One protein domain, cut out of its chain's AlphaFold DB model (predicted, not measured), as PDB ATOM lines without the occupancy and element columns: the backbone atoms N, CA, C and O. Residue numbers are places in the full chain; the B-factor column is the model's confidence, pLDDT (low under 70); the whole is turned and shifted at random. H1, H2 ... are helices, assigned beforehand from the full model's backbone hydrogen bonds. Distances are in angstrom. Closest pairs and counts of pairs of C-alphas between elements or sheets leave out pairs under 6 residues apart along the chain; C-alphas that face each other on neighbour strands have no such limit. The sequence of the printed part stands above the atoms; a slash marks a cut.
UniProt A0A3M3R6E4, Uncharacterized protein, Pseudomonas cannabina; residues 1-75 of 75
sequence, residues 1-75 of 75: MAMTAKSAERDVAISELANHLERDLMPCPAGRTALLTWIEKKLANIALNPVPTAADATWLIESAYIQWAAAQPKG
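This is residues 1 to 75 of the 75 residues of an uncharacterized protein of Pseudomonas cannabina (UniProt A0A3M3R6E4). Three helices cross one another at steep angles to make a small body, and residues 1 to 9, of which 2 to 9 belong to H1, stick out from it as a free arm. The chain folds back after H1 and again after H2; H2 crosses H1 at residues 14 to 18, and H3 packs on residues 21 to 25 of H1. The printed part has 75 residues with three named helices, H1, H2 and H3 in chain order, and no named strand; the class is all helix. The whole is compact, with a radius of gyration of the C-alphas of 12.9 A, and spans 41 by 27 by 20 A, only just elongated.

H1, residues 2 to 25, is the longest helix. With residues 14 to 18 alone it touches H2, residues 32 to 48; the closest C-alphas, of Ala 18 and Leu 36, are 6.5 A apart. H1 and H2 run opposite ways at a steep tilt of 67 degrees. With residues 21 to 25 alone H1 touches residues 62 to 66 of H3, residues 54 to 71; the closest C-alphas, of Leu 21 and Glu 62, are 6.8 A apart. H1 and H3 run the same way at a steep tilt of 61 degrees. H2 and H3 form a helical hairpin, opposite ways at a steep tilt of 45 degrees. They only just touch, with 3 pairs of C-alphas within 8 A, the closest being Lys 42 and Ile 61 at 7.2 A. In H1, H2 and H3 every O i to N i+4 pair is within hydrogen-bond range.

H1 runs 34.4 A from C-alpha 2 at (4.480, 20.254, 45.026) to C-alpha 25 at (24.600, 46.411, 35.482). H2 is 24.5 A long. H3 is 25.5 A long and ends at C-alpha 71 (35.663, 42.311, 44.675).

The C-alphas farthest apart, of Met 1 and Lys 74, are 41.6 A apart. The printed part has no cut. The H1 to H2 link is short and the H2 to H3 link tight. Mean pLDDT of the printed part is 85.9; residues 1 to 6 and 74 to 75 are under 70.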
ATOM      1  N   MET A   1       4.835  15.937  45.065       51.38
ATOM      2  CA  MET A   1       4.895  16.601  43.741       51.38
ATOM      3  C   MET A   1       4.840  18.136  43.803       51.38
ATOM      4  O   MET A   1       5.211  18.757  42.825       51.38
ATOM      5  N   ALA A   2       4.468  18.781  44.924       52.78
ATOM      6  CA  ALA A   2       4.480  20.254  45.026       52.78
ATOM      7  C   ALA A   2       5.878  20.874  45.268       52.78
ATOM      8  O   ALA A   2       6.141  21.998  44.851       52.78
ATOM      9  N   MET A   3       6.795  20.140  45.913       55.25
ATOM     10  CA  MET A   3       8.143  20.638  46.233       55.25
ATOM     11  C   MET A   3       9.019  20.827  44.985       55.25
ATOM     12  O   MET A   3       9.823  21.747  44.935       55.25
ATOM     13  N   THR A   4       8.817  20.003  43.955       60.00
ATOM     14  CA  THR A   4       9.579  20.048  42.699       60.00
ATOM     15  C   THR A   4       9.207  21.244  41.821       60.00
ATOM     16  O   THR A   4      10.081  21.802  41.169       60.00
ATOM     17  N   ALA A   5       7.941  21.677  41.835       62.75
ATOM     18  CA  ALA A   5       7.485  22.846  41.079       62.75
ATOM     19  C   ALA A   5       8.028  24.155  41.677       62.75
ATOM     20  O   ALA A   5       8.664  24.933  40.974       62.75
ATOM     21  N   LYS A   6       7.908  24.322  43.001       64.19
ATOM     22  CA  LYS A   6       8.393  25.517  43.708       64.19
ATOM     23  C   LYS A   6       9.910  25.708  43.590       64.19
ATOM     24  O   LYS A   6      10.394  26.837  43.569       64.19
ATOM     25  N   SER A   7      10.665  24.612  43.515       71.81
ATOM     26  CA  SER A   7      12.105  24.657  43.247       71.81
ATOM     27  C   SER A   7      12.414  25.099  41.817       71.81
ATOM     28  O   SER A   7      13.304  25.920  41.638       71.81
ATOM     29  N   ALA A   8      11.664  24.618  40.821       77.38
ATOM     30  CA  ALA A   8      11.858  25.004  39.423       77.38
ATOM     31  C   ALA A   8      11.511  26.481  39.172       77.38
ATOM     32  O   ALA A   8      12.274  27.187  38.521       77.38
ATOM     33  N   GLU A   9      10.409  26.976  39.741       83.12
ATOM     34  CA  GLU A   9      10.021  28.392  39.649       83.12
ATOM     35  C   GLU A   9      11.081  29.311  40.268       83.12
ATOM     36  O   GLU A   9      11.412  30.363  39.720       83.12
ATOM     37  N   ARG A  10      11.665  28.890  41.397       84.19
ATOM     38  CA  ARG A  10      12.759  29.616  42.044       84.19
ATOM     39  C   ARG A  10      14.013  29.639  41.170       84.19
ATOM     40  O   ARG A  10      14.648  30.682  41.080       84.19
ATOM     41  N   ASP A  11      14.363  28.519  40.546       85.69
ATOM     42  CA  ASP A  11      15.549  28.404  39.689       85.69
ATOM     43  C   ASP A  11      15.449  29.304  38.444       85.69
ATOM     44  O   ASP A  11      16.397  30.014  38.096       85.69
ATOM     45  N   VAL A  12      14.253  29.371  37.843       89.00
ATOM     46  CA  VAL A  12      13.945  30.308  36.752       89.00
ATOM     47  C   VAL A  12      14.086  31.751  37.230       89.00
ATOM     48  O   VAL A  12      14.826  32.514  36.614       89.00
ATOM     49  N   ALA A  13      13.474  32.113  38.361       89.38
ATOM     50  CA  ALA A  13      13.559  33.473  38.895       89.38
ATOM     51  C   ALA A  13      15.004  33.889  39.238       89.38
ATOM     52  O   ALA A  13      15.403  35.027  38.990       89.38
ATOM     53  N   ILE A  14      15.817  32.971  39.776       90.62
ATOM     54  CA  ILE A  14      17.247  33.203  40.032       90.62
ATOM     55  C   ILE A  14      17.998  33.409  38.714       90.62
ATOM     56  O   ILE A  14      18.826  34.314  38.616       90.62
ATOM     57  N   SER A  15      17.713  32.594  37.698       91.62
ATOM     58  CA  SER A  15      18.336  32.710  36.379       91.62
ATOM     59  C   SER A  15      17.972  34.013  35.669       91.62
ATOM     60  O   SER A  15      18.838  34.621  35.039       91.62
ATOM     61  N   GLU A  16      16.721  34.461  35.778       92.62
ATOM     62  CA  GLU A  16      16.268  35.751  35.253       92.62
ATOM     63  C   GLU A  16      16.923  36.918  35.990       92.62
ATOM     64  O   GLU A  16      17.424  37.838  35.347       92.62
ATOM     65  N   LEU A  17      17.016  36.847  37.321       91.94
ATOM     66  CA  LEU A  17      17.734  37.842  38.113       91.94
ATOM     67  C   LEU A  17      19.221  37.893  37.739       91.94
ATOM     68  O   LEU A  17      19.772  38.978  37.592       91.94
ATOM     69  N   ALA A  18      19.869  36.748  37.519       93.06
ATOM     70  CA  ALA A  18      21.246  36.710  37.031       93.06
ATOM     71  C   ALA A  18      21.381  37.405  35.669       93.06
ATOM     72  O   ALA A  18      22.266  38.236  35.495       93.06
ATOM     73  N   ASN A  19      20.470  37.123  34.734       94.25
ATOM     74  CA  ASN A  19      20.461  37.776  33.425       94.25
ATOM     75  C   ASN A  19      20.271  39.292  33.538       94.25
ATOM     76  O   ASN A  19      20.965  40.030  32.846       94.25
ATOM     77  N   HIS A  20      19.366  39.750  34.408       92.88
ATOM     78  CA  HIS A  20      19.157  41.174  34.688       92.88
ATOM     79  C   HIS A  20      20.442  41.827  35.202       92.88
ATOM     80  O   HIS A  20      20.907  42.803  34.629       92.88
ATOM     81  N   LEU A  21      21.081  41.242  36.217       92.62
ATOM     82  CA  LEU A  21      22.324  41.777  36.783       92.62
ATOM     83  C   LEU A  21      23.462  41.835  35.749       92.62
ATOM     84  O   LEU A  21      24.186  42.829  35.677       92.62
ATOM     85  N   GLU A  22      23.610  40.793  34.928       93.06
ATOM     86  CA  GLU A  22      24.652  40.729  33.897       93.06
ATOM     87  C   GLU A  22      24.414  41.711  32.741       93.06
ATOM     88  O   GLU A  22      25.375  42.255  32.193       93.06
ATOM     89  N   ARG A  23      23.150  41.934  32.368       92.38
ATOM     90  CA  ARG A  23      22.753  42.766  31.225       92.38
ATOM     91  C   ARG A  23      22.634  44.246  31.571       92.38
ATOM     92  O   ARG A  23      23.088  45.076  30.788       92.38
ATOM     93  N   ASP A  24      21.998  44.567  32.691       92.12
ATOM     94  CA  ASP A  24      21.629  45.937  33.051       92.12
ATOM     95  C   ASP A  24      22.694  46.622  33.923       92.12
ATOM     96  O   ASP A  24      22.789  47.849  33.907       92.12
ATOM     97  N   LEU A  25      23.532  45.857  34.639       89.81
ATOM     98  CA  LEU A  25      24.600  46.411  35.482       89.81
ATOM     99  C   LEU A  25      25.993  46.145  34.912       89.81
ATOM    100  O   LEU A  25      26.670  47.071  34.471       89.81
ATOM    101  N   MET A  26      26.455  44.893  34.957       90.44
ATOM    102  CA  MET A  26      27.770  44.507  34.437       90.44
ATOM    103  C   MET A  26      27.900  42.986  34.296       90.44
ATOM    104  O   MET A  26      27.367  42.265  35.141       90.44
ATOM    105  N   PRO A  27      28.667  42.478  33.313       88.56
ATOM    106  CA  PRO A  27      28.898  41.042  33.159       88.56
ATOM    107  C   PRO A  27      29.600  40.452  34.388       88.56
ATOM    108  O   PRO A  27      30.474  41.095  34.976       88.56
ATOM    109  N   CYS A  28      29.235  39.223  34.767       87.75
ATOM    110  CA  CYS A  28      29.775  38.593  35.965       87.75
ATOM    111  C   CYS A  28      31.267  38.236  35.794       87.75
ATOM    112  O   CYS A  28      31.595  37.366  34.981       87.75
ATOM    113  N   PRO A  29      32.179  38.810  36.601       85.12
ATOM    114  CA  PRO A  29      33.616  38.542  36.489       85.12
ATOM    115  C   PRO A  29      34.028  37.136  36.956       85.12
ATOM    116  O   PRO A  29      35.024  36.609  36.475       85.12
ATOM    117  N   ALA A  30      33.272  36.512  37.867       87.31
ATOM    118  CA  ALA A  30      33.550  35.164  38.387       87.31
ATOM    119  C   ALA A  30      32.809  34.044  37.626       87.31
ATOM    120  O   ALA A  30      32.892  32.871  37.997       87.31
ATOM    121  N   GLY A  31      32.061  34.397  36.576       89.31
ATOM    122  CA  GLY A  31      31.247  33.472  35.792       89.31
ATOM    123  C   GLY A  31      29.868  33.164  36.391       89.31
ATOM    124  O   GLY A  31      29.545  33.478  37.541       89.31
ATOM    125  N   ARG A  32      29.020  32.524  35.576       89.31
ATOM    126  CA  ARG A  32      27.586  32.360  35.860       89.31
ATOM    127  C   ARG A  32      27.286  31.477  37.074       89.31
ATOM    128  O   ARG A  32      26.415  31.809  37.868       89.31
ATOM    129  N   THR A  33      28.025  30.389  37.276       90.88
ATOM    130  CA  THR A  33      27.813  29.483  38.423       90.88
ATOM    131  C   THR A  33      28.045  30.181  39.767       90.88
ATOM    132  O   THR A  33      27.279  29.985  40.716       90.88
ATOM    133  N   ALA A  34      29.078  31.027  39.848       91.12
ATOM    134  CA  ALA A  34      29.366  31.823  41.037       91.12
ATOM    135  C   ALA A  34      28.259  32.855  41.299       91.12
ATOM    136  O   ALA A  34      27.826  33.005  42.442       91.12
ATOM    137  N   LEU A  35      27.755  33.499  40.239       92.25
ATOM    138  CA  LEU A  35      26.641  34.445  40.322       92.25
ATOM    139  C   LEU A  35      25.366  33.788  40.856       92.25
ATOM    140  O   LEU A  35      24.787  34.284  41.819       92.25
ATOM    141  N   LEU A  36      24.956  32.650  40.289       92.62
ATOM    142  CA  LEU A  36      23.758  31.929  40.733       92.62
ATOM    143  C   LEU A  36      23.858  31.551  42.219       92.62
ATOM    144  O   LEU A  36      22.956  31.849  43.000       92.62
ATOM    145  N   THR A  37      25.009  31.011  42.635       92.56
ATOM    146  CA  THR A  37      25.264  30.651  44.041       92.56
ATOM    147  C   THR A  37      25.212  31.875  44.964       92.56
ATOM    148  O   THR A  37      24.731  31.804  46.100       92.56
ATOM    149  N   TRP A  38      25.731  33.016  44.506       94.19
ATOM    150  CA  TRP A  38      25.704  34.263  45.263       94.19
ATOM    151  C   TRP A  38      24.277  34.817  45.401       94.19
ATOM    152  O   TRP A  38      23.878  35.170  46.514       94.19
ATOM    153  N   ILE A  39      23.486  34.814  44.322       93.25
ATOM    154  CA  ILE A  39      22.070  35.219  44.333       93.25
ATOM    155  C   ILE A  39      21.281  34.344  45.306       93.25
ATOM    156  O   ILE A  39      20.547  34.867  46.142       93.25
ATOM    157  N   GLU A  40      21.464  33.023  45.263       91.94
ATOM    158  CA  GLU A  40      20.786  32.101  46.178       91.94
ATOM    159  C   GLU A  40      21.055  32.427  47.646       91.94
ATOM    160  O   GLU A  40      20.118  32.499  48.450       91.94
ATOM    161  N   LYS A  41      22.324  32.671  47.995       91.69
ATOM    162  CA  LYS A  41      22.721  33.083  49.348       91.69
ATOM    163  C   LYS A  41      22.125  34.437  49.722       91.69
ATOM    164  O   LYS A  41      21.674  34.613  50.853       91.69
ATOM    165  N   LYS A  42      22.098  35.391  48.788       91.12
ATOM    166  CA  LYS A  42      21.553  36.729  49.032       91.12
ATOM    167  C   LYS A  42      20.045  36.685  49.276       91.12
ATOM    168  O   LYS A  42      19.580  37.286  50.241       91.12
ATOM    169  N   LEU A  43      19.306  35.918  48.475       89.38
ATOM    170  CA  LEU A  43      17.872  35.690  48.657       89.38
ATOM    171  C   LEU A  43      17.575  34.977  49.979       89.38
ATOM    172  O   LEU A  43      16.648  35.370  50.681       89.38
ATOM    173  N   ALA A  44      18.378  33.977  50.358       89.62
ATOM    174  CA  ALA A  44      18.245  33.324  51.660       89.62
ATOM    175  C   ALA A  44      18.452  34.315  52.819       89.62
ATOM    176  O   ALA A  44      17.690  34.305  53.780       89.62
ATOM    177  N   ASN A  45      19.429  35.218  52.709       89.25
ATOM    178  CA  ASN A  45      19.661  36.254  53.715       89.25
ATOM    179  C   ASN A  45      18.507  37.271  53.797       89.25
ATOM    180  O   ASN A  45      18.118  37.662  54.892       89.25
ATOM    181  N   ILE A  46      17.935  37.676  52.659       87.56
ATOM    182  CA  ILE A  46      16.755  38.558  52.622       87.56
ATOM    183  C   ILE A  46      15.528  37.853  53.216       87.56
ATOM    184  O   ILE A  46      14.741  38.479  53.912       87.56
ATOM    185  N   ALA A  47      15.373  36.545  53.005       86.06
ATOM    186  CA  ALA A  47      14.293  35.781  53.629       86.06
ATOM    187  C   ALA A  47      14.427  35.707  55.163       86.06
ATOM    188  O   ALA A  47      13.414  35.661  55.858       86.06
ATOM    189  N   LEU A  48      15.658  35.708  55.688       88.12
ATOM    190  CA  LEU A  48      15.929  35.754  57.130       88.12
ATOM    191  C   LEU A  48      15.771  37.159  57.724       88.12
ATOM    192  O   LEU A  48      15.427  37.281  58.897       88.12
ATOM    193  N   ASN A  49      16.018  38.205  56.934       87.06
ATOM    194  CA  ASN A  49      15.848  39.594  57.346       87.06
ATOM    195  C   ASN A  49      15.016  40.352  56.297       87.06
ATOM    196  O   ASN A  49      15.589  40.969  55.388       87.06
ATOM    197  N   PRO A  50      13.676  40.247  56.373       78.75
ATOM    198  CA  PRO A  50      12.793  40.731  55.327       78.75
ATOM    199  C   PRO A  50      12.889  42.246  55.190       78.75
ATOM    200  O   PRO A  50      12.869  42.995  56.164       78.75
ATOM    201  N   VAL A  51      12.970  42.685  53.942       85.12
ATOM    202  CA  VAL A  51      12.931  44.097  53.567       85.12
ATOM    203  C   VAL A  51      11.483  44.519  53.315       85.12
ATOM    204  O   VAL A  51      10.655  43.677  52.958       85.12
ATOM    205  N   PRO A  52      11.149  45.806  53.501       81.06
ATOM    206  CA  PRO A  52       9.766  46.271  53.459       81.06
ATOM    207  C   PRO A  52       9.085  46.072  52.100       81.06
ATOM    208  O   PRO A  52       7.872  45.863  52.066       81.06
ATOM    209  N   THR A  53       9.826  46.103  50.984       86.38
ATOM    210  CA  THR A  53       9.254  45.901  49.645       86.38
ATOM    211  C   THR A  53      10.149  45.073  48.717       86.38
ATOM    212  O   THR A  53      11.361  44.960  48.904       86.38
ATOM    213  N   ALA A  54       9.554  44.520  47.654       83.75
ATOM    214  CA  ALA A  54      10.296  43.844  46.588       83.75
ATOM    215  C   ALA A  54      11.236  44.796  45.818       83.75
ATOM    216  O   ALA A  54      12.276  44.364  45.318       83.75
ATOM    217  N   ALA A  55      10.904  46.089  45.753       86.50
ATOM    218  CA  ALA A  55      11.767  47.102  45.154       86.50
ATOM    219  C   ALA A  55      13.026  47.326  46.007       86.50
ATOM    220  O   ALA A  55      14.130  47.329  45.469       86.50
ATOM    221  N   ASP A  56      12.880  47.398  47.336       89.00
ATOM    222  CA  ASP A  56      14.019  47.459  48.261       89.00
ATOM    223  C   ASP A  56      14.904  46.213  48.145       89.00
ATOM    224  O   ASP A  56      16.130  46.321  48.142       89.00
ATOM    225  N   ALA A  57      14.296  45.026  48.007       87.44
ATOM    226  CA  ALA A  57      15.031  43.776  47.806       87.44
ATOM    227  C   ALA A  57      15.863  43.820  46.523       87.44
ATOM    228  O   ALA A  57      17.039  43.460  46.540       87.44
ATOM    229  N   THR A  58      15.254  44.287  45.432       89.06
ATOM    230  CA  THR A  58      15.907  44.413  44.126       89.06
ATOM    231  C   THR A  58      17.083  45.376  44.220       89.06
ATOM    232  O   THR A  58      18.215  44.977  43.956       89.06
ATOM    233  N   TRP A  59      16.859  46.580  44.752       91.44
ATOM    234  CA  TRP A  59      17.906  47.585  44.928       91.44
ATOM    235  C   TRP A  59      19.071  47.096  45.811       91.44
ATOM    236  O   TRP A  59      20.243  47.348  45.510       91.44
ATOM    237  N   LEU A  60      18.777  46.350  46.884       92.62
ATOM    238  CA  LEU A  60      19.787  45.737  47.757       92.62
ATOM    239  C   LEU A  60      20.605  44.655  47.054       92.62
ATOM    240  O   LEU A  60      21.800  44.514  47.335       92.62
ATOM    241  N   ILE A  61      19.974  43.858  46.191       92.56
ATOM    242  CA  ILE A  61      20.659  42.837  45.399       92.56
ATOM    243  C   ILE A  61      21.546  43.520  44.359       92.56
ATOM    244  O   ILE A  61      22.727  43.203  44.295       92.56
ATOM    245  N   GLU A  62      21.030  44.494  43.613       93.75
ATOM    246  CA  GLU A  62      21.781  45.231  42.591       93.75
ATOM    247  C   GLU A  62      23.002  45.948  43.184       93.75
ATOM    248  O   GLU A  62      24.132  45.761  42.726       93.75
ATOM    249  N   SER A  63      22.811  46.691  44.278       93.75
ATOM    250  CA  SER A  63      23.903  47.388  44.969       93.75
ATOM    251  C   SER A  63      24.959  46.417  45.501       93.75
ATOM    252  O   SER A  63      26.162  46.666  45.391       93.75
ATOM    253  N   ALA A  64      24.528  45.284  46.064       93.56
ATOM    254  CA  ALA A  64      25.443  44.261  46.556       93.56
ATOM    255  C   ALA A  64      26.156  43.521  45.416       93.56
ATOM    256  O   ALA A  64      27.302  43.117  45.600       93.56
ATOM    257  N   TYR A  65      25.508  43.355  44.260       94.06
ATOM    258  CA  TYR A  65      26.092  42.719  43.085       94.06
ATOM    259  C   TYR A  65      27.260  43.540  42.551       94.06
ATOM    260  O   TYR A  65      28.331  42.983  42.340       94.06
ATOM    261  N   ILE A  66      27.104  44.862  42.433       92.31
ATOM    262  CA  ILE A  66      28.181  45.760  41.985       92.31
ATOM    263  C   ILE A  66      29.403  45.643  42.907       92.31
ATOM    264  O   ILE A  66      30.530  45.485  42.436       92.31
ATOM    265  N   GLN A  67      29.193  45.669  44.227       92.12
ATOM    266  CA  GLN A  67      30.280  45.532  45.205       92.12
ATOM    267  C   GLN A  67      30.932  44.148  45.154       92.12
ATOM    268  O   GLN A  67      32.157  44.030  45.183       92.12
ATOM    269  N   TRP A  68      30.118  43.093  45.075       93.12
ATOM    270  CA  TRP A  68      30.600  41.720  44.999       93.12
ATOM    271  C   TRP A  68      31.406  41.479  43.723       93.12
ATOM    272  O   TRP A  68      32.502  40.928  43.808       93.12
ATOM    273  N   ALA A  69      30.900  41.937  42.575       90.44
ATOM    274  CA  ALA A  69      31.553  41.842  41.277       90.44
ATOM    275  C   ALA A  69      32.876  42.616  41.268       90.44
ATOM    276  O   ALA A  69      33.892  42.079  40.835       90.44
ATOM    277  N   ALA A  70      32.910  43.830  41.827       89.06
ATOM    278  CA  ALA A  70      34.146  44.602  41.965       89.06
ATOM    279  C   ALA A  70      35.207  43.904  42.839       89.06
ATOM    280  O   ALA A  70      36.402  44.112  42.630       89.06
ATOM    281  N   ALA A  71      34.782  43.077  43.798       90.31
ATOM    282  CA  ALA A  71      35.663  42.311  44.675       90.31
ATOM    283  C   ALA A  71      36.093  40.948  44.100       90.31
ATOM    284  O   ALA A  71      36.953  40.290  44.689       90.31
ATOM    285  N   GLN A  72      35.504  40.491  42.990       86.88
ATOM    286  CA  GLN A  72      35.910  39.227  42.380       86.88
ATOM    287  C   GLN A  72      37.254  39.379  41.655       86.88
ATOM    288  O   GLN A  72      37.482  40.384  40.974       86.88
ATOM    289  N   PRO A  73      38.144  38.374  41.746       75.44
ATOM    290  CA  PRO A  73      39.335  38.347  40.913       75.44
ATOM    291  C   PRO A  73      38.909  38.286  39.443       75.44
ATOM    292  O   PRO A  73      38.061  37.477  39.069       75.44
ATOM    293  N   LYS A  74      39.493  39.151  38.609       65.69
ATOM    294  CA  LYS A  74      39.343  39.055  37.153       65.69
ATOM    295  C   LYS A  74      40.128  37.819  36.716       65.69
ATOM    296  O   LYS A  74      41.357  37.849  36.772       65.69
ATOM    297  N   GLY A  75      39.406  36.736  36.428       57.16
ATOM    298  CA  GLY A  75      39.969  35.516  35.848       57.16
ATOM    299  C   GLY A  75      40.515  35.757  34.452       57.16
ATOM    300  O   GLY A  75      39.931  36.605  33.737       57.16
TER     301      GLY A  75